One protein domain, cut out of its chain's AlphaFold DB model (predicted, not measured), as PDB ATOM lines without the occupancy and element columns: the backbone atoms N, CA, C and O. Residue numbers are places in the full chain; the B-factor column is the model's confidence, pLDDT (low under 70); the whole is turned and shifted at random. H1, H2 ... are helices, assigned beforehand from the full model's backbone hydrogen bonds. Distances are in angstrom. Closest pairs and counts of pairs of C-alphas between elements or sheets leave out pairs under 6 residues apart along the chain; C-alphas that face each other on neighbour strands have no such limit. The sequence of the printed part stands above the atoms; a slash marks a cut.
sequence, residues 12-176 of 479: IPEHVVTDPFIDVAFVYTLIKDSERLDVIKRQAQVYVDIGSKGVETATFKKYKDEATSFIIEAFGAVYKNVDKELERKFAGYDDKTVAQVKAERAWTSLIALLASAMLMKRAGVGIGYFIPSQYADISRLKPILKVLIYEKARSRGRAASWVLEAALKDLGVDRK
ATOM      1  N   ILE A  12     -46.045  37.057 -40.627       49.84
ATOM      2  CA  ILE A  12     -46.490  35.648 -40.638       49.84
ATOM      3  C   ILE A  12     -45.397  34.663 -40.162       49.84
ATOM      4  O   ILE A  12     -45.721  33.742 -39.413       49.84
ATOM      5  N   PRO A  13     -44.104  34.876 -40.484       51.78
ATOM      6  CA  PRO A  13     -43.009  34.068 -39.961       51.78
ATOM      7  C   PRO A  13     -42.960  33.928 -38.440       51.78
ATOM      8  O   PRO A  13     -42.692  32.832 -37.954       51.78
ATOM      9  N   GLU A  14     -43.194  35.018 -37.714       57.59
ATOM     10  CA  GLU A  14     -43.126  35.070 -36.247       57.59
ATOM     11  C   GLU A  14     -44.318  34.348 -35.607       57.59
ATOM     12  O   GLU A  14     -44.161  33.680 -34.588       57.59
ATOM     13  N   HIS A  15     -45.487  34.401 -36.254       62.28
ATOM     14  CA  HIS A  15     -46.692  33.716 -35.788       62.28
ATOM     15  C   HIS A  15     -46.557  32.197 -35.801       62.28
ATOM     16  O   HIS A  15     -47.032  31.562 -34.881       62.28
ATOM     17  N   VAL A  16     -45.893  31.619 -36.803       66.00
ATOM     18  CA  VAL A  16     -45.681  30.162 -36.898       66.00
ATOM     19  C   VAL A  16     -44.675  29.663 -35.853       66.00
ATOM     20  O   VAL A  16     -44.778  28.544 -35.360       66.00
ATOM     21  N   VAL A  17     -43.680  30.487 -35.511       66.44
ATOM     22  CA  VAL A  17     -42.648  30.125 -34.523       66.44
ATOM     23  C   VAL A  17     -43.219  30.133 -33.104       66.44
ATOM     24  O   VAL A  17     -42.830  29.296 -32.297       66.44
ATOM     25  N   THR A  18     -44.175  31.018 -32.831       66.44
ATOM     26  CA  THR A  18     -44.752  31.249 -31.497       66.44
ATOM     27  C   THR A  18     -46.206  30.769 -31.373       66.44
ATOM     28  O   THR A  18     -46.937  31.257 -30.518       66.44
ATOM     29  N   ASP A  19     -46.674  29.874 -32.260       73.31
ATOM     30  CA  ASP A  19     -48.040  29.335 -32.178       73.31
ATOM     31  C   ASP A  19     -48.098  28.109 -31.241       73.31
ATOM     32  O   ASP A  19     -47.656  27.032 -31.663       73.31
ATOM     33  N   PRO A  20     -48.718  28.202 -30.046       73.25
ATOM     34  CA  PRO A  20     -48.811  27.078 -29.106       73.25
ATOM     35  C   PRO A  20     -49.510  25.859 -29.707       73.25
ATOM     36  O   PRO A  20     -49.244  24.718 -29.333       73.25
ATOM     37  N   PHE A  21     -50.414  26.070 -30.669       78.12
ATOM     38  CA  PHE A  21     -51.156  24.983 -31.303       78.12
ATOM     39  C   PHE A  21     -50.285  24.148 -32.253       78.12
ATOM     40  O   PHE A  21     -50.570  22.966 -32.455       78.12
ATOM     41  N   ILE A  22     -49.216  24.730 -32.812       79.75
ATOM     42  CA  ILE A  22     -48.219  23.985 -33.592       79.75
ATOM     43  C   ILE A  22     -47.416  23.078 -32.659       79.75
ATOM     44  O   ILE A  22     -47.192  21.912 -32.978       79.75
ATOM     45  N   ASP A  23     -47.024  23.577 -31.490       79.81
ATOM     46  CA  ASP A  23     -46.307  22.773 -30.500       79.81
ATOM     47  C   ASP A  23     -47.196  21.643 -29.942       79.81
ATOM     48  O   ASP A  23     -46.775  20.484 -29.885       79.81
ATOM     49  N   VAL A  24     -48.474  21.935 -29.662       81.50
ATOM     50  CA  VAL A  24     -49.482  20.920 -29.304       81.50
ATOM     51  C   VAL A  24     -49.591  19.840 -30.382       81.50
ATOM     52  O   VAL A  24     -49.695  18.655 -30.058       81.50
ATOM     53  N   ALA A  25     -49.542  20.212 -31.664       86.38
ATOM     54  CA  ALA A  25     -49.581  19.255 -32.764       86.38
ATOM     55  C   ALA A  25     -48.346  18.346 -32.803       86.38
ATOM     56  O   ALA A  25     -48.503  17.140 -33.009       86.38
ATOM     57  N   PHE A  26     -47.146  18.869 -32.528       87.31
ATOM     58  CA  PHE A  26     -45.953  18.033 -32.361       87.31
ATOM     59  C   PHE A  26     -46.153  17.004 -31.245       87.31
ATOM     60  O   PHE A  26     -45.975  15.807 -31.474       87.31
ATOM     61  N   VAL A  27     -46.617  17.429 -30.070       87.00
ATOM     62  CA  VAL A  27     -46.876  16.504 -28.956       87.00
ATOM     63  C   VAL A  27     -47.942  15.473 -29.315       87.00
ATOM     64  O   VAL A  27     -47.721  14.277 -29.125       87.00
ATOM     65  N   TYR A  28     -49.057  15.897 -29.910       88.25
ATOM     66  CA  TYR A  28     -50.113  14.996 -30.370       88.25
ATOM     67  C   TYR A  28     -49.574  13.927 -31.328       88.25
ATOM     68  O   TYR A  28     -49.863  12.745 -31.153       88.25
ATOM     69  N   THR A  29     -48.752  14.306 -32.310       89.19
ATOM     70  CA  THR A  29     -48.192  13.348 -33.281       89.19
ATOM     71  C   THR A  29     -47.258  12.316 -32.655       89.19
ATOM     72  O   THR A  29     -47.157  11.205 -33.178       89.19
ATOM     73  N   LEU A  30     -46.618  12.659 -31.537       86.62
ATOM     74  CA  LEU A  30     -45.751  11.770 -30.772       86.62
ATOM     75  C   LEU A  30     -46.545  10.789 -29.902       86.62
ATOM     76  O   LEU A  30     -46.096   9.666 -29.694       86.62
ATOM     77  N   ILE A  31     -47.739  11.169 -29.440       86.75
ATOM     78  CA  ILE A  31     -48.557  10.311 -28.572       86.75
ATOM     79  C   ILE A  31     -49.748   9.658 -29.283       86.75
ATOM     80  O   ILE A  31     -50.402   8.822 -28.673       86.75
ATOM     81  N   LYS A  32     -50.073  10.001 -30.537       85.44
ATOM     82  CA  LYS A  32     -51.330   9.573 -31.191       85.44
ATOM     83  C   LYS A  32     -51.512   8.054 -31.264       85.44
ATOM     84  O   LYS A  32     -52.607   7.584 -30.960       85.44
ATOM     85  N   ASP A  33     -50.465   7.276 -31.533       85.38
ATOM     86  CA  ASP A  33     -50.522   5.806 -31.538       85.38
ATOM     87  C   ASP A  33     -49.733   5.178 -30.378       85.38
ATOM     88  O   ASP A  33     -48.887   5.816 -29.747       85.38
ATOM     89  N   SER A  34     -50.082   3.937 -30.037       85.12
ATOM     90  CA  SER A  34     -49.479   3.205 -28.921       85.12
ATOM     91  C   SER A  34     -48.019   2.834 -29.170       85.12
ATOM     92  O   SER A  34     -47.223   2.890 -28.238       85.12
ATOM     93  N   GLU A  35     -47.649   2.511 -30.409       87.69
ATOM     94  CA  GLU A  35     -46.295   2.093 -30.769       87.69
ATOM     95  C   GLU A  35     -45.299   3.248 -30.588       87.69
ATOM     96  O   GLU A  35     -44.258   3.076 -29.945       87.69
ATOM     97  N   ARG A  36     -45.651   4.458 -31.047       87.88
ATOM     98  CA  ARG A  36     -44.872   5.681 -30.782       87.88
ATOM     99  C   ARG A  36     -44.742   5.960 -29.297       87.88
ATOM    100  O   ARG A  36     -43.642   6.230 -28.816       87.88
ATOM    101  N   LEU A  37     -45.849   5.884 -28.562       87.06
ATOM    102  CA  LEU A  37     -45.828   6.129 -27.126       87.06
ATOM    103  C   LEU A  37     -44.888   5.144 -26.411       87.06
ATOM    104  O   LEU A  37     -44.132   5.548 -25.529       87.06
ATOM    105  N   ASP A  38     -44.873   3.877 -26.818       89.12
ATOM    106  CA  ASP A  38     -43.983   2.865 -26.247       89.12
ATOM    107  C   ASP A  38     -42.511   3.074 -26.627       89.12
ATOM    108  O   ASP A  38     -41.612   2.747 -25.848       89.12
ATOM    109  N   VAL A  39     -42.230   3.659 -27.793       90.62
ATOM    110  CA  VAL A  39     -40.883   4.136 -28.137       90.62
ATOM    111  C   VAL A  39     -40.457   5.271 -27.206       90.62
ATOM    112  O   VAL A  39     -39.356   5.225 -26.661       90.62
ATOM    113  N   ILE A  40     -41.313   6.266 -26.971       89.56
ATOM    114  CA  ILE A  40     -40.964   7.415 -26.123       89.56
ATOM    115  C   ILE A  40     -40.806   6.981 -24.660       89.56
ATOM    116  O   ILE A  40     -39.861   7.410 -24.006       89.56
ATOM    117  N   LYS A  41     -41.644   6.065 -24.154       90.56
ATOM    118  CA  LYS A  41     -41.457   5.455 -22.821       90.56
ATOM    119  C   LYS A  41     -40.095   4.770 -22.693       90.56
ATOM    120  O   LYS A  41     -39.420   4.929 -21.679       90.56
ATOM    121  N   ARG A  42     -39.660   4.035 -23.725       90.88
ATOM    122  CA  ARG A  42     -38.313   3.439 -23.757       90.88
ATOM    123  C   ARG A  42     -37.221   4.509 -23.739       90.88
ATOM    124  O   ARG A  42     -36.228   4.338 -23.044       90.88
ATOM    125  N   GLN A  43     -37.411   5.629 -24.431       91.94
ATOM    126  CA  GLN A  43     -36.450   6.736 -24.396       91.94
ATOM    127  C   GLN A  43     -36.433   7.475 -23.054       91.94
ATOM    128  O   GLN A  43     -35.368   7.870 -22.592       91.94
ATOM    129  N   ALA A  44     -37.574   7.594 -22.378       91.94
ATOM    130  CA  ALA A  44     -37.635   8.092 -21.007       91.94
ATOM    131  C   ALA A  44     -36.852   7.195 -20.041       91.94
ATOM    132  O   ALA A  44     -36.127   7.695 -19.183       91.94
ATOM    133  N   GLN A  45     -36.918   5.873 -20.236       92.94
ATOM    134  CA  GLN A  45     -36.090   4.933 -19.486       92.94
ATOM    135  C   GLN A  45     -34.594   5.175 -19.724       92.94
ATOM    136  O   GLN A  45     -33.841   5.290 -18.761       92.94
ATOM    137  N   VAL A  46     -34.171   5.298 -20.986       93.50
ATOM    138  CA  VAL A  46     -32.773   5.589 -21.356       93.50
ATOM    139  C   VAL A  46     -32.301   6.911 -20.743       93.50
ATOM    140  O   VAL A  46     -31.183   6.996 -20.236       93.50
ATOM    141  N   TYR A  47     -33.158   7.930 -20.736       92.75
ATOM    142  CA  TYR A  47     -32.850   9.224 -20.140       92.75
ATOM    143  C   TYR A  47     -32.598   9.125 -18.632       92.75
ATOM    144  O   TYR A  47     -31.624   9.690 -18.144       92.75
ATOM    145  N   VAL A  48     -33.414   8.358 -17.905       92.38
ATOM    146  CA  VAL A  48     -33.221   8.108 -16.465       92.38
ATOM    147  C   VAL A  48     -31.973   7.268 -16.183       92.38
ATOM    148  O   VAL A  48     -31.311   7.493 -15.177       92.38
ATOM    149  N   ASP A  49     -31.632   6.312 -17.045       92.44
ATOM    150  CA  ASP A  49     -30.539   5.373 -16.757       92.44
ATOM    151  C   ASP A  49     -29.164   5.924 -17.156       92.44
ATOM    152  O   ASP A  49     -28.189   5.743 -16.427       92.44
ATOM    153  N   ILE A  50     -29.063   6.604 -18.303       91.88
ATOM    154  CA  ILE A  50     -27.775   7.043 -18.870       91.88
ATOM    155  C   ILE A  50     -27.743   8.516 -19.296       91.88
ATOM    156  O   ILE A  50     -26.740   8.976 -19.836       91.88
ATOM    157  N   GLY A  51     -28.825   9.267 -19.086       90.31
ATOM    158  CA  GLY A  51     -28.889  10.707 -19.345       90.31
ATOM    159  C   GLY A  51     -29.120  11.118 -20.801       90.31
ATOM    160  O   GLY A  51     -29.194  12.311 -21.090       90.31
ATOM    161  N   SER A  52     -29.269  10.169 -21.730       88.69
ATOM    162  CA  SER A  52     -29.509  10.456 -23.152       88.69
ATOM    163  C   SER A  52     -30.994  10.579 -23.477       88.69
ATOM    164  O   SER A  52     -31.804   9.774 -23.032       88.69
ATOM    165  N   LYS A  53     -31.347  11.555 -24.321       84.25
ATOM    166  CA  LYS A  53     -32.719  11.751 -24.818       84.25
ATOM    167  C   LYS A  53     -32.949  11.230 -26.242       84.25
ATOM    168  O   LYS A  53     -34.046  11.369 -26.768       84.25
ATOM    169  N   GLY A  54     -31.933  10.663 -26.900       83.62
ATOM    170  CA  GLY A  54     -32.096   9.989 -28.197       83.62
ATOM    171  C   GLY A  54     -32.471  10.877 -29.399       83.62
ATOM    172  O   GLY A  54     -32.935  10.343 -30.406       83.62
ATOM    173  N   VAL A  55     -32.260  12.198 -29.340       83.81
ATOM    174  CA  VAL A  55     -32.560  13.130 -30.459       83.81
ATOM    175  C   VAL A  55     -31.717  12.883 -31.717       83.81
ATOM    176  O   VAL A  55     -32.116  13.243 -32.816       83.81
ATOM    177  N   GLU A  56     -30.583  12.197 -31.595       83.44
ATOM    178  CA  GLU A  56     -29.722  11.848 -32.736       83.44
ATOM    179  C   GLU A  56     -30.171  10.563 -33.459       83.44
ATOM    180  O   GLU A  56     -29.627  10.196 -34.504       83.44
ATOM    181  N   THR A  57     -31.175   9.857 -32.929       87.06
ATOM    182  CA  THR A  57     -31.601   8.555 -33.457       87.06
ATOM    183  C   THR A  57     -32.403   8.675 -34.757       87.06
ATOM    184  O   THR A  57     -33.126   9.646 -34.989       87.06
ATOM    185  N   ALA A  58     -32.346   7.635 -35.598       88.69
ATOM    186  CA  ALA A  58     -33.184   7.537 -36.798       88.69
ATOM    187  C   ALA A  58     -34.687   7.603 -36.467       88.69
ATOM    188  O   ALA A  58     -35.473   8.168 -37.225       88.69
ATOM    189  N   THR A  59     -35.077   7.079 -35.301       88.31
ATOM    190  CA  THR A  59     -36.455   7.110 -34.806       88.31
ATOM    191  C   THR A  59     -36.943   8.532 -34.553       88.31
ATOM    192  O   THR A  59     -38.044   8.877 -34.977       88.31
ATOM    193  N   PHE A  60     -36.115   9.376 -33.924       88.94
ATOM    194  CA  PHE A  60     -36.440  10.789 -33.737       88.94
ATOM    195  C   PHE A  60     -36.628  11.498 -35.085       88.94
ATOM    196  O   PHE A  60     -37.646  12.160 -35.290       88.94
ATOM    197  N   LYS A  61     -35.694  11.301 -36.030       88.75
ATOM    198  CA  LYS A  61     -35.769  11.902 -37.375       88.75
ATOM    199  C   LYS A  61     -37.074  11.533 -38.087       88.75
ATOM    200  O   LYS A  61     -37.790  12.423 -38.528       88.75
ATOM    201  N   LYS A  62     -37.440  10.245 -38.086       89.94
ATOM    202  CA  LYS A  62     -38.698   9.761 -38.673       89.94
ATOM    203  C   LYS A  62     -39.927  10.449 -38.068       89.94
ATOM    204  O   LYS A  62     -40.784  10.925 -38.806       89.94
ATOM    205  N   TYR A  63     -40.037  10.507 -36.738       89.19
ATOM    206  CA  TYR A  63     -41.220  11.098 -36.098       89.19
ATOM    207  C   TYR A  63     -41.289  12.613 -36.281       89.19
ATOM    208  O   TYR A  63     -42.388  13.143 -36.435       89.19
ATOM    209  N   LYS A  64     -40.143  13.303 -36.321       89.75
ATOM    210  CA  LYS A  64     -40.078  14.723 -36.680       89.75
ATOM    211  C   LYS A  64     -40.639  14.972 -38.081       89.75
ATOM    212  O   LYS A  64     -41.450  15.884 -38.251       89.75
ATOM    213  N   ASP A  65     -40.218  14.183 -39.066       87.81
ATOM    214  CA  ASP A  65     -40.634  14.374 -40.459       87.81
ATOM    215  C   ASP A  65     -42.142  14.124 -40.616       87.81
ATOM    216  O   ASP A  65     -42.862  14.936 -41.194       87.81
ATOM    217  N   GLU A  66     -42.663  13.069 -39.987       89.19
ATOM    218  CA  GLU A  66     -44.100  12.775 -39.974       89.19
ATOM    219  C   GLU A  66     -44.930  13.840 -39.236       89.19
ATOM    220  O   GLU A  66     -46.041  14.170 -39.662       89.19
ATOM    221  N   ALA A  67     -44.414  14.382 -38.127       88.12
ATOM    222  CA  ALA A  67     -45.055  15.478 -37.403       88.12
ATOM    223  C   ALA A  67     -45.102  16.751 -38.255       88.12
ATOM    224  O   ALA A  67     -46.126  17.433 -38.310       88.12
ATOM    225  N   THR A  68     -44.012  17.026 -38.971       86.69
ATOM    226  CA  THR A  68     -43.902  18.149 -39.902       86.69
ATOM    227  C   THR A  68     -44.945  18.050 -41.010       86.69
ATOM    228  O   THR A  68     -45.687  19.006 -41.230       86.69
ATOM    229  N   SER A  69     -45.071  16.886 -41.657       86.31
ATOM    230  CA  SER A  69     -46.102  16.657 -42.677       86.31
ATOM    231  C   SER A  69     -47.514  16.873 -42.129       86.31
ATOM    232  O   SER A  69     -48.310  17.570 -42.755       86.31
ATOM    233  N   PHE A  70     -47.806  16.348 -40.934       88.62
ATOM    234  CA  PHE A  70     -49.108  16.525 -40.288       88.62
ATOM    235  C   PHE A  70     -49.432  17.997 -39.998       88.62
ATOM    236  O   PHE A  70     -50.560  18.434 -40.213       88.62
ATOM    237  N   ILE A  71     -48.460  18.780 -39.523       86.12
ATOM    238  CA  ILE A  71     -48.647  20.208 -39.228       86.12
ATOM    239  C   ILE A  71     -48.922  20.998 -40.508       86.12
ATOM    240  O   ILE A  71     -49.829  21.832 -40.526       86.12
ATOM    241  N   ILE A  72     -48.169  20.730 -41.577       81.88
ATOM    242  CA  ILE A  72     -48.371  21.385 -42.876       81.88
ATOM    243  C   ILE A  72     -49.788  21.100 -43.391       81.88
ATOM    244  O   ILE A  72     -50.495  22.029 -43.782       81.88
ATOM    245  N   GLU A  73     -50.235  19.846 -43.313       84.19
ATOM    246  CA  GLU A  73     -51.582  19.441 -43.720       84.19
ATOM    247  C   GLU A  73     -52.677  20.094 -42.858       84.19
ATOM    248  O   GLU A  73     -53.616  20.693 -43.383       84.19
ATOM    249  N   ALA A  74     -52.547  20.022 -41.528       84.44
ATOM    250  CA  ALA A  74     -53.570  20.491 -40.596       84.44
ATOM    251  C   ALA A  74     -53.714  22.021 -40.575       84.44
ATOM    252  O   ALA A  74     -54.824  22.538 -40.428       84.44
ATOM    253  N   PHE A  75     -52.607  22.757 -40.723       81.19
ATOM    254  CA  PHE A  75     -52.595  24.212 -40.569       81.19
ATOM    255  C   PHE A  75     -52.387  24.998 -41.869       81.19
ATOM    256  O   PHE A  75     -52.530  26.224 -41.843       81.19
ATOM    257  N   GLY A  76     -52.126  24.358 -43.016       74.50
ATOM    258  CA  GLY A  76     -51.957  25.060 -44.300       74.50
ATOM    259  C   GLY A  76     -53.126  26.006 -44.615       74.50
ATOM    260  O   GLY A  76     -52.953  27.196 -44.886       74.50
ATOM    261  N   ALA A  77     -54.362  25.544 -44.386       71.06
ATOM    262  CA  ALA A  77     -55.565  26.355 -44.582       71.06
ATOM    263  C   ALA A  77     -55.658  27.598 -43.663       71.06
ATOM    264  O   ALA A  77     -56.270  28.602 -44.052       71.06
ATOM    265  N   VAL A  78     -55.048  27.555 -42.473       72.75
ATOM    266  CA  VAL A  78     -55.008  28.669 -41.504       72.75
ATOM    267  C   VAL A  78     -54.072  29.769 -41.999       72.75
ATOM    268  O   VAL A  78     -54.405  30.960 -41.920       72.75
ATOM    269  N   TYR A  79     -52.933  29.374 -42.574       70.88
ATOM    270  CA  TYR A  79     -51.869  30.283 -42.999       70.88
ATOM    271  C   TYR A  79     -51.877  30.623 -44.500       70.88
ATOM    272  O   TYR A  79     -51.030  31.409 -44.908       70.88
ATOM    273  N   LYS A  80     -52.861  30.124 -45.273       53.62
ATOM    274  CA  LYS A  80     -53.276  30.313 -46.697       53.62
ATOM    275  C   LYS A  80     -52.587  31.318 -47.652       53.62
ATOM    276  O   LYS A  80     -52.701  31.150 -48.857       53.62
ATOM    277  N   ASN A  81     -51.896  32.355 -47.188       53.19
ATOM    278  CA  ASN A  81     -50.993  33.181 -48.005       53.19
ATOM    279  C   ASN A  81     -49.528  32.689 -47.966       53.19
ATOM    280  O   ASN A  81     -48.654  33.372 -48.498       53.19
ATOM    281  N   VAL A  82     -49.259  31.553 -47.306       53.50
ATOM    282  CA  VAL A  82     -47.924  31.136 -46.840       53.50
ATOM    283  C   VAL A  82     -47.711  29.624 -46.991       53.50
ATOM    284  O   VAL A  82     -46.760  29.131 -46.425       53.50
ATOM    285  N   ASP A  83     -48.492  28.853 -47.761       55.09
ATOM    286  CA  ASP A  83     -48.232  27.395 -47.894       55.09
ATOM    287  C   ASP A  83     -46.775  27.117 -48.308       55.09
ATOM    288  O   ASP A  83     -46.052  26.408 -47.616       55.09
ATOM    289  N   LYS A  84     -46.270  27.848 -49.313       61.81
ATOM    290  CA  LYS A  84     -44.858  27.782 -49.739       61.81
ATOM    291  C   LYS A  84     -43.852  28.292 -48.702       61.81
ATOM    292  O   LYS A  84     -42.674  27.967 -48.785       61.81
ATOM    293  N   GLU A  85     -44.257  29.158 -47.779       62.16
ATOM    294  CA  GLU A  85     -43.375  29.764 -46.771       62.16
ATOM    295  C   GLU A  85     -43.416  28.998 -45.434       62.16
ATOM    296  O   GLU A  85     -42.402  28.941 -44.742       62.16
ATOM    297  N   LEU A  86     -44.525  28.317 -45.129       67.31
ATOM    298  CA  LEU A  86     -44.650  27.291 -44.098       67.31
ATOM    299  C   LEU A  86     -43.817  26.077 -44.516       67.31
ATOM    300  O   LEU A  86     -42.930  25.668 -43.772       67.31
ATOM    301  N   GLU A  87     -44.004  25.601 -45.752       67.50
ATOM    302  CA  GLU A  87     -43.161  24.571 -46.358       67.50
ATOM    303  C   GLU A  87     -41.689  24.982 -46.318       67.50
ATOM    304  O   GLU A  87     -40.904  24.239 -45.764       67.50
ATOM    305  N   ARG A  88     -41.287  26.177 -46.781       70.06
ATOM    306  CA  ARG A  88     -39.874  26.624 -46.701       70.06
ATOM    307  C   ARG A  88     -39.319  26.751 -45.280       70.06
ATOM    308  O   ARG A  88     -38.120  26.599 -45.099       70.06
ATOM    309  N   LYS A  89     -40.136  27.093 -44.282       71.19
ATOM    310  CA  LYS A  89     -39.684  27.216 -42.882       71.19
ATOM    311  C   LYS A  89     -39.437  25.870 -42.223       71.19
ATOM    312  O   LYS A  89     -38.579  25.767 -41.346       71.19
ATOM    313  N   PHE A  90     -40.228  24.879 -42.611       72.00
ATOM    314  CA  PHE A  90     -40.111  23.515 -42.121       72.00
ATOM    315  C   PHE A  90     -39.209  22.654 -43.023       72.00
ATOM    316  O   PHE A  90     -38.634  21.683 -42.545       72.00
ATOM    317  N   ALA A  91     -39.024  23.030 -44.292       62.41
ATOM    318  CA  ALA A  91     -38.148  22.377 -45.256       62.41
ATOM    319  C   ALA A  91     -36.762  23.031 -45.258       62.41
ATOM    320  O   ALA A  91     -36.552  24.105 -45.819       62.41
ATOM    321  N   GLY A  92     -35.795  22.341 -44.663       56.53
ATOM    322  CA  GLY A  92     -34.380  22.692 -44.708       56.53
ATOM    323  C   GLY A  92     -33.518  21.516 -44.254       56.53
ATOM    324  O   GLY A  92     -33.924  20.752 -43.384       56.53
ATOM    325  N   TYR A  93     -32.331  21.373 -44.850       46.53
ATOM    326  CA  TYR A  93     -31.295  20.397 -44.468       46.53
ATOM    327  C   TYR A  93     -30.327  20.976 -43.415       46.53
ATOM    328  O   TYR A  93     -29.147  20.632 -43.412       46.53
ATOM    329  N   ASP A  94     -30.789  21.897 -42.561       56.47
ATOM    330  CA  ASP A  94     -29.981  22.450 -41.472       56.47
ATOM    331  C   ASP A  94     -30.473  21.972 -40.096       56.47
ATOM    332  O   ASP A  94     -31.651  21.668 -39.888       56.47
ATOM    333  N   ASP A  95     -29.555  21.922 -39.132       54.19
ATOM    334  CA  ASP A  95     -29.853  21.571 -37.738       54.19
ATOM    335  C   ASP A  95     -30.567  22.714 -36.976       54.19
ATOM    336  O   ASP A  95     -30.712  22.660 -35.758       54.19
ATOM    337  N   LYS A  96     -31.004  23.780 -37.667       62.16
ATOM    338  CA  LYS A  96     -31.592  25.000 -37.084       62.16
ATOM    339  C   LYS A  96     -33.012  25.296 -37.581       62.16
ATOM    340  O   LYS A  96     -33.549  26.366 -37.285       62.16
ATOM    341  N   THR A  97     -33.644  24.368 -38.297       78.00
ATOM    342  CA  THR A  97     -35.022  24.542 -38.768       78.00
ATOM    343  C   THR A  97     -35.998  24.686 -37.597       78.00
ATOM    344  O   THR A  97     -35.827  24.090 -36.530       78.00
ATOM    345  N   VAL A  98     -37.090  25.431 -37.812       77.12
ATOM    346  CA  VAL A  98     -38.181  25.566 -36.822       77.12
ATOM    347  C   VAL A  98     -38.742  24.190 -36.450       77.12
ATOM    348  O   VAL A  98     -39.042  23.936 -35.285       77.12
ATOM    349  N   ALA A  99     -38.829  23.290 -37.436       80.50
ATOM    350  CA  ALA A  99     -39.266  21.911 -37.257       80.50
ATOM    351  C   ALA A  99     -38.372  21.141 -36.276       80.50
ATOM    352  O   ALA A  99     -38.883  20.503 -35.358       80.50
ATOM    353  N   GLN A 100     -37.046  21.226 -36.443       84.25
ATOM    354  CA  GLN A 100     -36.082  20.566 -35.561       84.25
ATOM    355  C   GLN A 100     -36.212  21.079 -34.123       84.25
ATOM    356  O   GLN A 100     -36.361  20.274 -33.209       84.25
ATOM    357  N   VAL A 101     -36.239  22.402 -33.925       81.81
ATOM    358  CA  VAL A 101     -36.326  23.007 -32.584       81.81
ATOM    359  C   VAL A 101     -37.621  22.606 -31.872       81.81
ATOM    360  O   VAL A 101     -37.580  22.161 -30.724       81.81
ATOM    361  N   LYS A 102     -38.774  22.714 -32.547       83.25
ATOM    362  CA  LYS A 102     -40.073  22.353 -31.955       83.25
ATOM    363  C   LYS A 102     -40.182  20.853 -31.675       83.25
ATOM    364  O   LYS A 102     -40.657  20.467 -30.606       83.25
ATOM    365  N   ALA A 103     -39.682  20.005 -32.575       86.50
ATOM    366  CA  ALA A 103     -39.661  18.560 -32.362       86.50
ATOM    367  C   ALA A 103     -38.747  18.157 -31.199       86.50
ATOM    368  O   ALA A 103     -39.152  17.349 -30.366       86.50
ATOM    369  N   GLU A 104     -37.542  18.727 -31.097       86.88
ATOM    370  CA  GLU A 104     -36.629  18.461 -29.980       86.88
ATOM    371  C   GLU A 104     -37.220  18.894 -28.642       86.88
ATOM    372  O   GLU A 104     -37.090  18.159 -27.658       86.88
ATOM    373  N   ARG A 105     -37.879  20.059 -28.596       83.19
ATOM    374  CA  ARG A 105     -38.586  20.530 -27.400       83.19
ATOM    375  C   ARG A 105     -39.681  19.548 -27.013       83.19
ATOM    376  O   ARG A 105     -39.565  18.955 -25.947       83.19
ATOM    377  N   ALA A 106     -40.648  19.291 -27.899       85.62
ATOM    378  CA  ALA A 106     -41.757  18.366 -27.644       85.62
ATOM    379  C   ALA A 106     -41.271  16.979 -27.188       85.62
ATOM    380  O   ALA A 106     -41.792  16.404 -26.231       85.62
ATOM    381  N   TRP A 107     -40.224  16.465 -27.832       88.00
ATOM    382  CA  TRP A 107     -39.589  15.204 -27.470       88.00
ATOM    383  C   TRP A 107     -38.975  15.231 -26.068       88.00
ATOM    384  O   TRP A 107     -39.221  14.334 -25.263       88.00
ATOM    385  N   THR A 108     -38.206  16.278 -25.757       85.25
ATOM    386  CA  THR A 108     -37.558  16.455 -24.451       85.25
ATOM    387  C   THR A 108     -38.601  16.600 -23.338       85.25
ATOM    388  O   THR A 108     -38.473  15.952 -22.301       85.25
ATOM    389  N   SER A 109     -39.669  17.377 -23.562       84.12
ATOM    390  CA  SER A 109     -40.771  17.547 -22.603       84.12
ATOM    391  C   SER A 109     -41.452  16.219 -22.297       84.12
ATOM    392  O   SER A 109     -41.681  15.895 -21.133       84.12
ATOM    393  N   LEU A 110     -41.771  15.438 -23.334       86.94
ATOM    394  CA  LEU A 110     -42.437  14.148 -23.181       86.94
ATOM    395  C   LEU A 110     -41.550  13.132 -22.464       86.94
ATOM    396  O   LEU A 110     -42.032  12.430 -21.578       86.94
ATOM    397  N   ILE A 111     -40.259  13.084 -22.800       88.69
ATOM    398  CA  ILE A 111     -39.287  12.235 -22.108       88.69
ATOM    399  C   ILE A 111     -39.225  12.577 -20.625       88.69
ATOM    400  O   ILE A 111     -39.331  11.675 -19.804       88.69
ATOM    401  N   ALA A 112     -39.095  13.855 -20.272       86.44
ATOM    402  CA  ALA A 112     -38.987  14.269 -18.879       86.44
ATOM    403  C   ALA A 112     -40.290  14.033 -18.091       86.44
ATOM    404  O   ALA A 112     -40.234  13.610 -16.937       86.44
ATOM    405  N   LEU A 113     -41.456  14.213 -18.721       86.38
ATOM    406  CA  LEU A 113     -42.748  13.865 -18.122       86.38
ATOM    407  C   LEU A 113     -42.839  12.369 -17.807       86.38
ATOM    408  O   LEU A 113     -43.172  11.972 -16.689       86.38
ATOM    409  N   LEU A 114     -42.535  11.537 -18.805       87.75
ATOM    410  CA  LEU A 114     -42.605  10.084 -18.691       87.75
ATOM    411  C   LEU A 114     -41.532   9.547 -17.742       87.75
ATOM    412  O   LEU A 114     -41.818   8.630 -16.982       87.75
ATOM    413  N   ALA A 115     -40.338  10.143 -17.726       89.25
ATOM    414  CA  ALA A 115     -39.276   9.826 -16.779       89.25
ATOM    415  C   ALA A 115     -39.769  10.020 -15.345       89.25
ATOM    416  O   ALA A 115     -39.667   9.112 -14.525       89.25
ATOM    417  N   SER A 116     -40.403  11.153 -15.056       86.69
ATOM    418  CA  SER A 116     -40.986  11.398 -13.741       86.69
ATOM    419  C   SER A 116     -42.135  10.450 -13.417       86.69
ATOM    420  O   SER A 116     -42.186   9.935 -12.304       86.69
ATOM    421  N   ALA A 117     -43.021  10.142 -14.369       84.44
ATOM    422  CA  ALA A 117     -44.072   9.140 -14.162       84.44
ATOM    423  C   ALA A 117     -43.485   7.749 -13.842       84.44
ATOM    424  O   ALA A 117     -44.000   7.015 -12.995       84.44
ATOM    425  N   MET A 118     -42.366   7.392 -14.475       86.56
ATOM    426  CA  MET A 118     -41.626   6.166 -14.180       86.56
ATOM    427  C   MET A 118     -40.995   6.196 -12.785       86.56
ATOM    428  O   MET A 118     -41.080   5.197 -12.072       86.56
ATOM    429  N   LEU A 119     -40.403   7.322 -12.377       87.75
ATOM    430  CA  LEU A 119     -39.855   7.518 -11.030       87.75
ATOM    431  C   LEU A 119     -40.950   7.401  -9.961       87.75
ATOM    432  O   LEU A 119     -40.777   6.660  -8.997       87.75
ATOM    433  N   MET A 120     -42.122   8.009 -10.177       84.19
ATOM    434  CA  MET A 120     -43.291   7.841  -9.300       84.19
ATOM    435  C   MET A 120     -43.699   6.372  -9.168       84.19
ATOM    436  O   MET A 120     -43.882   5.869  -8.057       84.19
ATOM    437  N   LYS A 121     -43.785   5.657 -10.299       83.31
ATOM    438  CA  LYS A 121     -44.111   4.226 -10.314       83.31
ATOM    439  C   LYS A 121     -43.074   3.407  -9.539       83.31
ATOM    440  O   LYS A 121     -43.455   2.524  -8.775       83.31
ATOM    441  N   ARG A 122     -41.779   3.698  -9.709       85.19
ATOM    442  CA  ARG A 122     -40.677   3.048  -8.971       85.19
ATOM    443  C   ARG A 122     -40.737   3.332  -7.473       85.19
ATOM    444  O   ARG A 122     -40.506   2.427  -6.678       85.19
ATOM    445  N   ALA A 123     -41.065   4.564  -7.098       84.88
ATOM    446  CA  ALA A 123     -41.211   4.990  -5.712       84.88
ATOM    447  C   ALA A 123     -42.448   4.383  -5.024       84.88
ATOM    448  O   ALA A 123     -42.627   4.560  -3.823       84.88
ATOM    449  N   GLY A 124     -43.318   3.673  -5.756       76.00
ATOM    450  CA  GLY A 124     -44.543   3.104  -5.194       76.00
ATOM    451  C   GLY A 124     -45.505   4.168  -4.664       76.00
ATOM    452  O   GLY A 124     -46.381   3.857  -3.861       76.00
ATOM    453  N   VAL A 125     -45.343   5.420  -5.099       71.75
ATOM    454  CA  VAL A 125     -46.216   6.533  -4.728       71.75
ATOM    455  C   VAL A 125     -47.434   6.458  -5.653       71.75
ATOM    456  O   VAL A 125     -47.473   7.068  -6.718       71.75
ATOM    457  N   GLY A 126     -48.387   5.589  -5.308       55.28
ATOM    458  CA  GLY A 126     -49.612   5.357  -6.075       55.28
ATOM    459  C   GLY A 126     -50.791   6.189  -5.567       55.28
ATOM    460  O   GLY A 126     -51.218   5.995  -4.440       55.28
ATOM    461  N   ILE A 127     -51.311   7.053  -6.451       38.62
ATOM    462  CA  ILE A 127     -52.630   7.722  -6.473       38.62
ATOM    463  C   ILE A 127     -53.042   8.499  -5.208       38.62
ATOM    464  O   ILE A 127     -53.424   7.943  -4.185       38.62
ATOM    465  N   GLY A 128     -53.156   9.820  -5.386       50.56
ATOM    466  CA  GLY A 128     -54.306  10.541  -4.848       50.56
ATOM    467  C   GLY A 128     -54.090  11.367  -3.592       50.56
ATOM    468  O   GLY A 128     -55.105  11.688  -2.988       50.56
ATOM    469  N   TYR A 129     -52.858  11.749  -3.209       54.06
ATOM    470  CA  TYR A 129     -52.686  12.784  -2.172       54.06
ATOM    471  C   TYR A 129     -51.780  13.979  -2.493       54.06
ATOM    472  O   TYR A 129     -52.173  15.098  -2.190       54.06
ATOM    473  N   PHE A 130     -50.633  13.776  -3.142       60.28
ATOM    474  CA  PHE A 130     -49.640  14.851  -3.343       60.28
ATOM    475  C   PHE A 130     -49.148  14.982  -4.787       60.28
ATOM    476  O   PHE A 130     -48.370  15.873  -5.114       60.28
ATOM    477  N   ILE A 131     -49.572  14.073  -5.665       63.22
ATOM    478  CA  ILE A 131     -49.103  13.970  -7.047       63.22
ATOM    479  C   ILE A 131     -50.298  13.560  -7.926       63.22
ATOM    480  O   ILE A 131     -51.044  12.662  -7.519       63.22
ATOM    481  N   PRO A 132     -50.495  14.177  -9.108       60.78
ATOM    482  CA  PRO A 132     -51.563  13.815 -10.037       60.78
ATOM    483  C   PRO A 132     -51.543  12.334 -10.396       60.78
ATOM    484  O   PRO A 132     -50.564  11.824 -10.946       60.78
ATOM    485  N   SER A 133     -52.655  11.650 -10.142       53.53
ATOM    486  CA  SER A 133     -52.861  10.254 -10.543       53.53
ATOM    487  C   SER A 133     -52.816  10.074 -12.064       53.53
ATOM    488  O   SER A 133     -52.435   9.004 -12.540       53.53
ATOM    489  N   GLN A 134     -53.148  11.117 -12.838       53.94
ATOM    490  CA  GLN A 134     -53.208  11.056 -14.301       53.94
ATOM    491  C   GLN A 134     -51.860  11.213 -15.016       53.94
ATOM    492  O   GLN A 134     -51.810  10.967 -16.221       53.94
ATOM    493  N   TYR A 135     -50.751  11.522 -14.326       56.97
ATOM    494  CA  TYR A 135     -49.429  11.523 -14.981       56.97
ATOM    495  C   TYR A 135     -49.032  10.147 -15.535       56.97
ATOM    496  O   TYR A 135     -48.198  10.056 -16.437       56.97
ATOM    497  N   ALA A 136     -49.648   9.076 -15.029       53.94
ATOM    498  CA  ALA A 136     -49.423   7.717 -15.499       53.94
ATOM    499  C   ALA A 136     -50.061   7.420 -16.872       53.94
ATOM    500  O   ALA A 136     -49.610   6.489 -17.543       53.94
ATOM    501  N   ASP A 137     -51.067   8.191 -17.310       70.50
ATOM    502  CA  ASP A 137     -51.798   7.925 -18.553       70.50
ATOM    503  C   ASP A 137     -51.900   9.148 -19.475       70.50
ATOM    504  O   ASP A 137     -52.961   9.738 -19.704       70.50
ATOM    505  N   ILE A 138     -50.764   9.484 -20.092       74.25
ATOM    506  CA  ILE A 138     -50.659  10.541 -21.105       74.25
ATOM    507  C   ILE A 138     -51.580  10.312 -22.321       74.25
ATOM    508  O   ILE A 138     -51.812  11.233 -23.106       74.25
ATOM    509  N   SER A 139     -52.138   9.104 -22.496       74.81
ATOM    510  CA  SER A 139     -53.074   8.809 -23.582       74.81
ATOM    511  C   SER A 139     -54.392   9.580 -23.450       74.81
ATOM    512  O   SER A 139     -54.995   9.912 -24.474       74.81
ATOM    513  N   ARG A 140     -54.784   9.972 -22.227       75.00
ATOM    514  CA  ARG A 140     -55.966  10.817 -21.977       75.00
ATOM    515  C   ARG A 140     -55.837  12.219 -22.580       75.00
ATOM    516  O   ARG A 140     -56.851  12.849 -22.862       75.00
ATOM    517  N   LEU A 141     -54.617  12.687 -22.870       75.12
ATOM    518  CA  LEU A 141     -54.410  13.966 -23.556       75.12
ATOM    519  C   LEU A 141     -54.804  13.916 -25.034       75.12
ATOM    520  O   LEU A 141     -55.215  14.932 -25.589       75.12
ATOM    521  N   LYS A 142     -54.701  12.751 -25.689       81.75
ATOM    522  CA  LYS A 142     -54.921  12.606 -27.140       81.75
ATOM    523  C   LYS A 142     -56.225  13.249 -27.638       81.75
ATOM    524  O   LYS A 142     -56.135  14.039 -28.580       81.75
ATOM    525  N   PRO A 143     -57.415  12.944 -27.074       80.69
ATOM    526  CA  PRO A 143     -58.663  13.549 -27.542       80.69
ATOM    527  C   PRO A 143     -58.667  15.075 -27.399       80.69
ATOM    528  O   PRO A 143     -59.201  15.765 -28.259       80.69
ATOM    529  N   ILE A 144     -58.010  15.606 -26.373       78.75
ATOM    530  CA  ILE A 144     -58.013  17.035 -26.049       78.75
ATOM    531  C   ILE A 144     -57.091  17.799 -26.983       78.75
ATOM    532  O   ILE A 144     -57.512  18.779 -27.593       78.75
ATOM    533  N   LEU A 145     -55.866  17.302 -27.181       83.44
ATOM    534  CA  LEU A 145     -54.947  17.892 -28.152       83.44
ATOM    535  C   LEU A 145     -55.555  17.855 -29.559       83.44
ATOM    536  O   LEU A 145     -55.451  18.829 -30.300       83.44
ATOM    537  N   LYS A 146     -56.256  16.768 -29.912       86.88
ATOM    538  CA  LYS A 146     -56.958  16.655 -31.195       86.88
ATOM    539  C   LYS A 146     -58.025  17.739 -31.368       86.88
ATOM    540  O   LYS A 146     -58.069  18.352 -32.434       86.88
ATOM    541  N   VAL A 147     -58.861  17.983 -30.354       85.94
ATOM    542  CA  VAL A 147     -59.881  19.046 -30.408       85.94
ATOM    543  C   VAL A 147     -59.228  20.425 -30.500       85.94
ATOM    544  O   VAL A 147     -59.615  21.210 -31.358       85.94
ATOM    545  N   LEU A 148     -58.176  20.698 -29.720       81.81
ATOM    546  CA  LEU A 148     -57.444  21.972 -29.782       81.81
ATOM    547  C   LEU A 148     -56.869  22.259 -31.177       81.81
ATOM    548  O   LEU A 148     -57.011  23.367 -31.695       81.81
ATOM    549  N   ILE A 149     -56.243  21.257 -31.804       86.38
ATOM    550  CA  ILE A 149     -55.686  21.365 -33.163       86.38
ATOM    551  C   ILE A 149     -56.801  21.652 -34.171       86.38
ATOM    552  O   ILE A 149     -56.664  22.525 -35.027       86.38
ATOM    553  N   TYR A 150     -57.916  20.933 -34.059       87.38
ATOM    554  CA  TYR A 150     -59.051  21.065 -34.964       87.38
ATOM    555  C   TYR A 150     -59.750  22.423 -34.849       87.38
ATOM    556  O   TYR A 150     -60.007  23.068 -35.870       87.38
ATOM    557  N   GLU A 151     -59.994  22.899 -33.627       85.31
ATOM    558  CA  GLU A 151     -60.598  24.210 -33.396       85.31
ATOM    559  C   GLU A 151     -59.700  25.335 -33.904       85.31
ATOM    560  O   GLU A 151     -60.173  26.264 -34.570       85.31
ATOM    561  N   LYS A 152     -58.380  25.219 -33.714       84.88
ATOM    562  CA  LYS A 152     -57.423  26.160 -34.304       84.88
ATOM    563  C   LYS A 152     -57.449  26.129 -35.830       84.88
ATOM    564  O   LYS A 152     -57.432  27.195 -36.451       84.88
ATOM    565  N   ALA A 153     -57.513  24.942 -36.433       83.31
ATOM    566  CA  ALA A 153     -57.558  24.777 -37.885       83.31
ATOM    567  C   ALA A 153     -58.783  25.465 -38.521       83.31
ATOM    568  O   ALA A 153     -58.730  25.915 -39.668       83.31
ATOM    569  N   ARG A 154     -59.882  25.594 -37.768       81.94
ATOM    570  CA  ARG A 154     -61.148  26.200 -38.215       81.94
ATOM    571  C   ARG A 154     -61.301  27.674 -37.841       81.94
ATOM    572  O   ARG A 154     -62.010  28.414 -38.522       81.94
ATOM    573  N   SER A 155     -60.605  28.125 -36.803       75.19
ATOM    574  CA  SER A 155     -60.748  29.459 -36.208       75.19
ATOM    575  C   SER A 155     -59.726  30.477 -36.731       75.19
ATOM    576  O   SER A 155     -58.952  31.073 -35.976       75.19
ATOM    577  N   ARG A 156     -59.718  30.715 -38.049       72.81
ATOM    578  CA  ARG A 156     -58.762  31.640 -38.684       72.81
ATOM    579  C   ARG A 156     -58.886  33.066 -38.130       72.81
ATOM    580  O   ARG A 156     -59.964  33.650 -38.132       72.81
ATOM    581  N   GLY A 157     -57.757  33.646 -37.715       68.81
ATOM    582  CA  GLY A 157     -57.677  35.035 -37.242       68.81
ATOM    583  C   GLY A 157     -58.242  35.277 -35.838       68.81
ATOM    584  O   GLY A 157     -58.292  36.427 -35.409       68.81
ATOM    585  N   ARG A 158     -58.653  34.224 -35.119       72.12
ATOM    586  CA  ARG A 158     -59.085  34.327 -33.721       72.12
ATOM    587  C   ARG A 158     -57.890  34.274 -32.769       72.12
ATOM    588  O   ARG A 158     -56.867  33.657 -33.074       72.12
ATOM    589  N   ALA A 159     -58.023  34.930 -31.618       69.75
ATOM    590  CA  ALA A 159     -57.029  34.853 -30.552       69.75
ATOM    591  C   ALA A 159     -56.991  33.443 -29.937       69.75
ATOM    592  O   ALA A 159     -58.000  32.741 -29.926       69.75
ATOM    593  N   ALA A 160     -55.830  33.037 -29.415       71.12
ATOM    594  CA  ALA A 160     -55.623  31.705 -28.841       71.12
ATOM    595  C   ALA A 160     -56.583  31.389 -27.681       71.12
ATOM    596  O   ALA A 160     -57.079  30.270 -27.605       71.12
ATOM    597  N   SER A 161     -56.892  32.380 -26.837       69.19
ATOM    598  CA  SER A 161     -57.857  32.264 -25.734       69.19
ATOM    599  C   SER A 161     -59.249  31.859 -26.222       69.19
ATOM    600  O   SER A 161     -59.810  30.892 -25.731       69.19
ATOM    601  N   TRP A 162     -59.750  32.508 -27.274       72.75
ATOM    602  CA  TRP A 162     -61.044  32.179 -27.882       72.75
ATOM    603  C   TRP A 162     -61.084  30.777 -28.495       72.75
ATOM    604  O   TRP A 162     -62.105  30.098 -28.432       72.75
ATOM    605  N   VAL A 163     -59.987  30.349 -29.125       75.62
ATOM    606  CA  VAL A 163     -59.877  28.988 -29.675       75.62
ATOM    607  C   VAL A 163     -59.885  27.957 -28.550       75.62
ATOM    608  O   VAL A 163     -60.528  26.919 -28.675       75.62
ATOM    609  N   LEU A 164     -59.194  28.255 -27.450       73.06
ATOM    610  CA  LEU A 164     -59.171  27.404 -26.271       73.06
ATOM    611  C   LEU A 164     -60.559  27.314 -25.627       73.06
ATOM    612  O   LEU A 164     -61.042  26.210 -25.434       73.06
ATOM    613  N   GLU A 165     -61.246  28.430 -25.385       73.19
ATOM    614  CA  GLU A 165     -62.618  28.437 -24.851       73.19
ATOM    615  C   GLU A 165     -63.589  27.617 -25.714       73.19
ATOM    616  O   GLU A 165     -64.358  26.811 -25.190       73.19
ATOM    617  N   ALA A 166     -63.520  27.762 -27.042       78.06
ATOM    618  CA  ALA A 166     -64.324  26.962 -27.966       78.06
ATOM    619  C   ALA A 166     -63.999  25.462 -27.860       78.06
ATOM    620  O   ALA A 166     -64.908  24.643 -27.738       78.06
ATOM    621  N   ALA A 167     -62.713  25.105 -27.817       77.50
ATOM    622  CA  ALA A 167     -62.277  23.722 -27.648       77.50
ATOM    623  C   ALA A 167     -62.733  23.121 -26.312       77.50
ATOM    624  O   ALA A 167     -63.158  21.968 -26.270       77.50
ATOM    625  N   LEU A 168     -62.683  23.889 -25.220       74.25
ATOM    626  CA  LEU A 168     -63.176  23.449 -23.914       74.25
ATOM    627  C   LEU A 168     -64.691  23.215 -23.951       74.25
ATOM    628  O   LEU A 168     -65.175  22.191 -23.462       74.25
ATOM    629  N   LYS A 169     -65.444  24.098 -24.607       76.25
ATOM    630  CA  LYS A 169     -66.886  23.918 -24.800       76.25
ATOM    631  C   LYS A 169     -67.210  22.650 -25.596       76.25
ATOM    632  O   LYS A 169     -68.081  21.886 -25.182       76.25
ATOM    633  N   ASP A 170     -66.482  22.389 -26.678       78.31
ATOM    634  CA  ASP A 170     -66.650  21.188 -27.509       78.31
ATOM    635  C   ASP A 170     -66.283  19.898 -26.764       78.31
ATOM    636  O   ASP A 170     -66.888  18.846 -26.980       78.31
ATOM    637  N   LEU A 171     -65.334  19.985 -25.831       72.50
ATOM    638  CA  LEU A 171     -64.987  18.905 -24.906       72.50
ATOM    639  C   LEU A 171     -66.033  18.704 -23.789       72.50
ATOM    640  O   LEU A 171     -65.922  17.752 -23.016       72.50
ATOM    641  N   GLY A 172     -67.058  19.560 -23.701       68.06
ATOM    642  CA  GLY A 172     -68.103  19.495 -22.674       68.06
ATOM    643  C   GLY A 172     -67.613  19.890 -21.279       68.06
ATOM    644  O   GLY A 172     -68.154  19.415 -20.280       68.06
ATOM    645  N   VAL A 173     -66.579  20.732 -21.210       61.66
ATOM    646  CA  VAL A 173     -65.857  21.093 -19.980       61.66
ATOM    647  C   VAL A 173     -66.732  21.759 -18.926       61.66
ATOM    648  O   VAL A 173     -66.543  21.480 -17.744       61.66
ATOM    649  N   ASP A 174     -67.731  22.551 -19.327       54.84
ATOM    650  CA  ASP A 174     -68.685  23.181 -18.397       54.84
ATOM    651  C   ASP A 174     -69.426  22.144 -17.520       54.84
ATOM    652  O   ASP A 174     -70.034  22.491 -16.512       54.84
ATOM    653  N   ARG A 175     -69.366  20.852 -17.885       49.66
ATOM    654  CA  ARG A 175     -69.935  19.711 -17.149       49.66
ATOM    655  C   ARG A 175     -68.878  18.763 -16.551       49.66
ATOM    656  O   ARG A 175     -69.254  17.740 -15.987       49.66
ATOM    657  N   LYS A 176     -67.580  19.059 -16.705       55.44
ATOM    658  CA  LYS A 176     -66.434  18.160 -16.435       55.44
ATOM    659  C   LYS A 176     -65.200  18.890 -15.867       55.44
ATOM    660  O   LYS A 176     -64.065  18.594 -16.236       55.44
TER     661      LYS A 176
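What this domain is: This is residues 12 to 176 of the 479 residues of an uncharacterized protein of Aeropyrum pernix (UniProt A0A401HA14). Short helix H2 makes the core of a flat slab of helices, with H4, H6 and H8 packed on three sides of it, mostly crossed rather than side by side. H3 crosses one half of H6, H9 packs crosswise on residues 147 to 152 of H8, and H1 and H5 gather near the first residues of H6. The printed part has 165 residues with nine named helices, H1 to H9 in order, and no named strand; the class is all helix. It is compact, with a radius of gyration of the C-alphas of 17.1 A, and spans 52 by 45 by 24 A.

How they stand to each other: Start at H1, residues 12 to 17, which touches no helix; it is close but not clearly touching to H6, residues 98 to 122, with the closest C-alphas, Val 17 and Val 98, 6.8 A apart. Next look at H2, residues 20 to 31: it touches H6 at Val 27 and Ala 106, 5.6 A, at a steep tilt of 56 degrees. H3, residues 34 to 50, touches the hub H6, about perpendicular at 74 degrees, closest at Ala 44 and Ile 111, 4.6 A. H4, residues 58 to 79, touches H2 at Thr 29 and Ala 67, 5.6 A, and has a kink of 39 degrees near residue 73. H5, residues 83 to 90, forms a helical hairpin with H4, closest at Gly 76 and Asp 83, 5.7 A. H7, residues 133 to 136, touches H6 at Ala 117 and Ala 136, 5.7 A. H8, residues 138 to 154, touches H2 at Tyr 28 and Leu 145, 6.1 A, and H4 at Phe 75 and Ala 153, 5.7 A; H2, H4 and H8 form a bundle, each touching the other two. H9, residues 160 to 170, touches H8 at Leu 148 and Ala 167, 5.6 A, at a steep tilt of 64 degrees. In H2, H3, H5, H6 and H9 every O i to N i+4 pair is within hydrogen-bond range, against 1 of 2 in H1, 16 of 18 in H4 and 10 of 13 in H8; H7 is too short for such a pair.

Where its parts are: Find C-alpha 12 at (-46.490, 35.648, -40.638), where H1 begins. H3 measures 24.2 A, H4 30.1 A and H8 25.5 A from first to last C-alpha. H6, the longest helix, runs 35.9 A from C-alpha 98 at (-38.181, 25.566, -36.822). H9 ends at C-alpha 170, (-66.650, 21.188, -27.509).

The domain as a whole: The C-alphas farthest apart, Asn 81 and Gly 124, are 52.7 A apart. The printed part has no cut, and no link is long. The mean pLDDT of the printed part is 77.2; look for values under 70 at, among others, residues 12 to 18, 80 to 87 and 126 to 136.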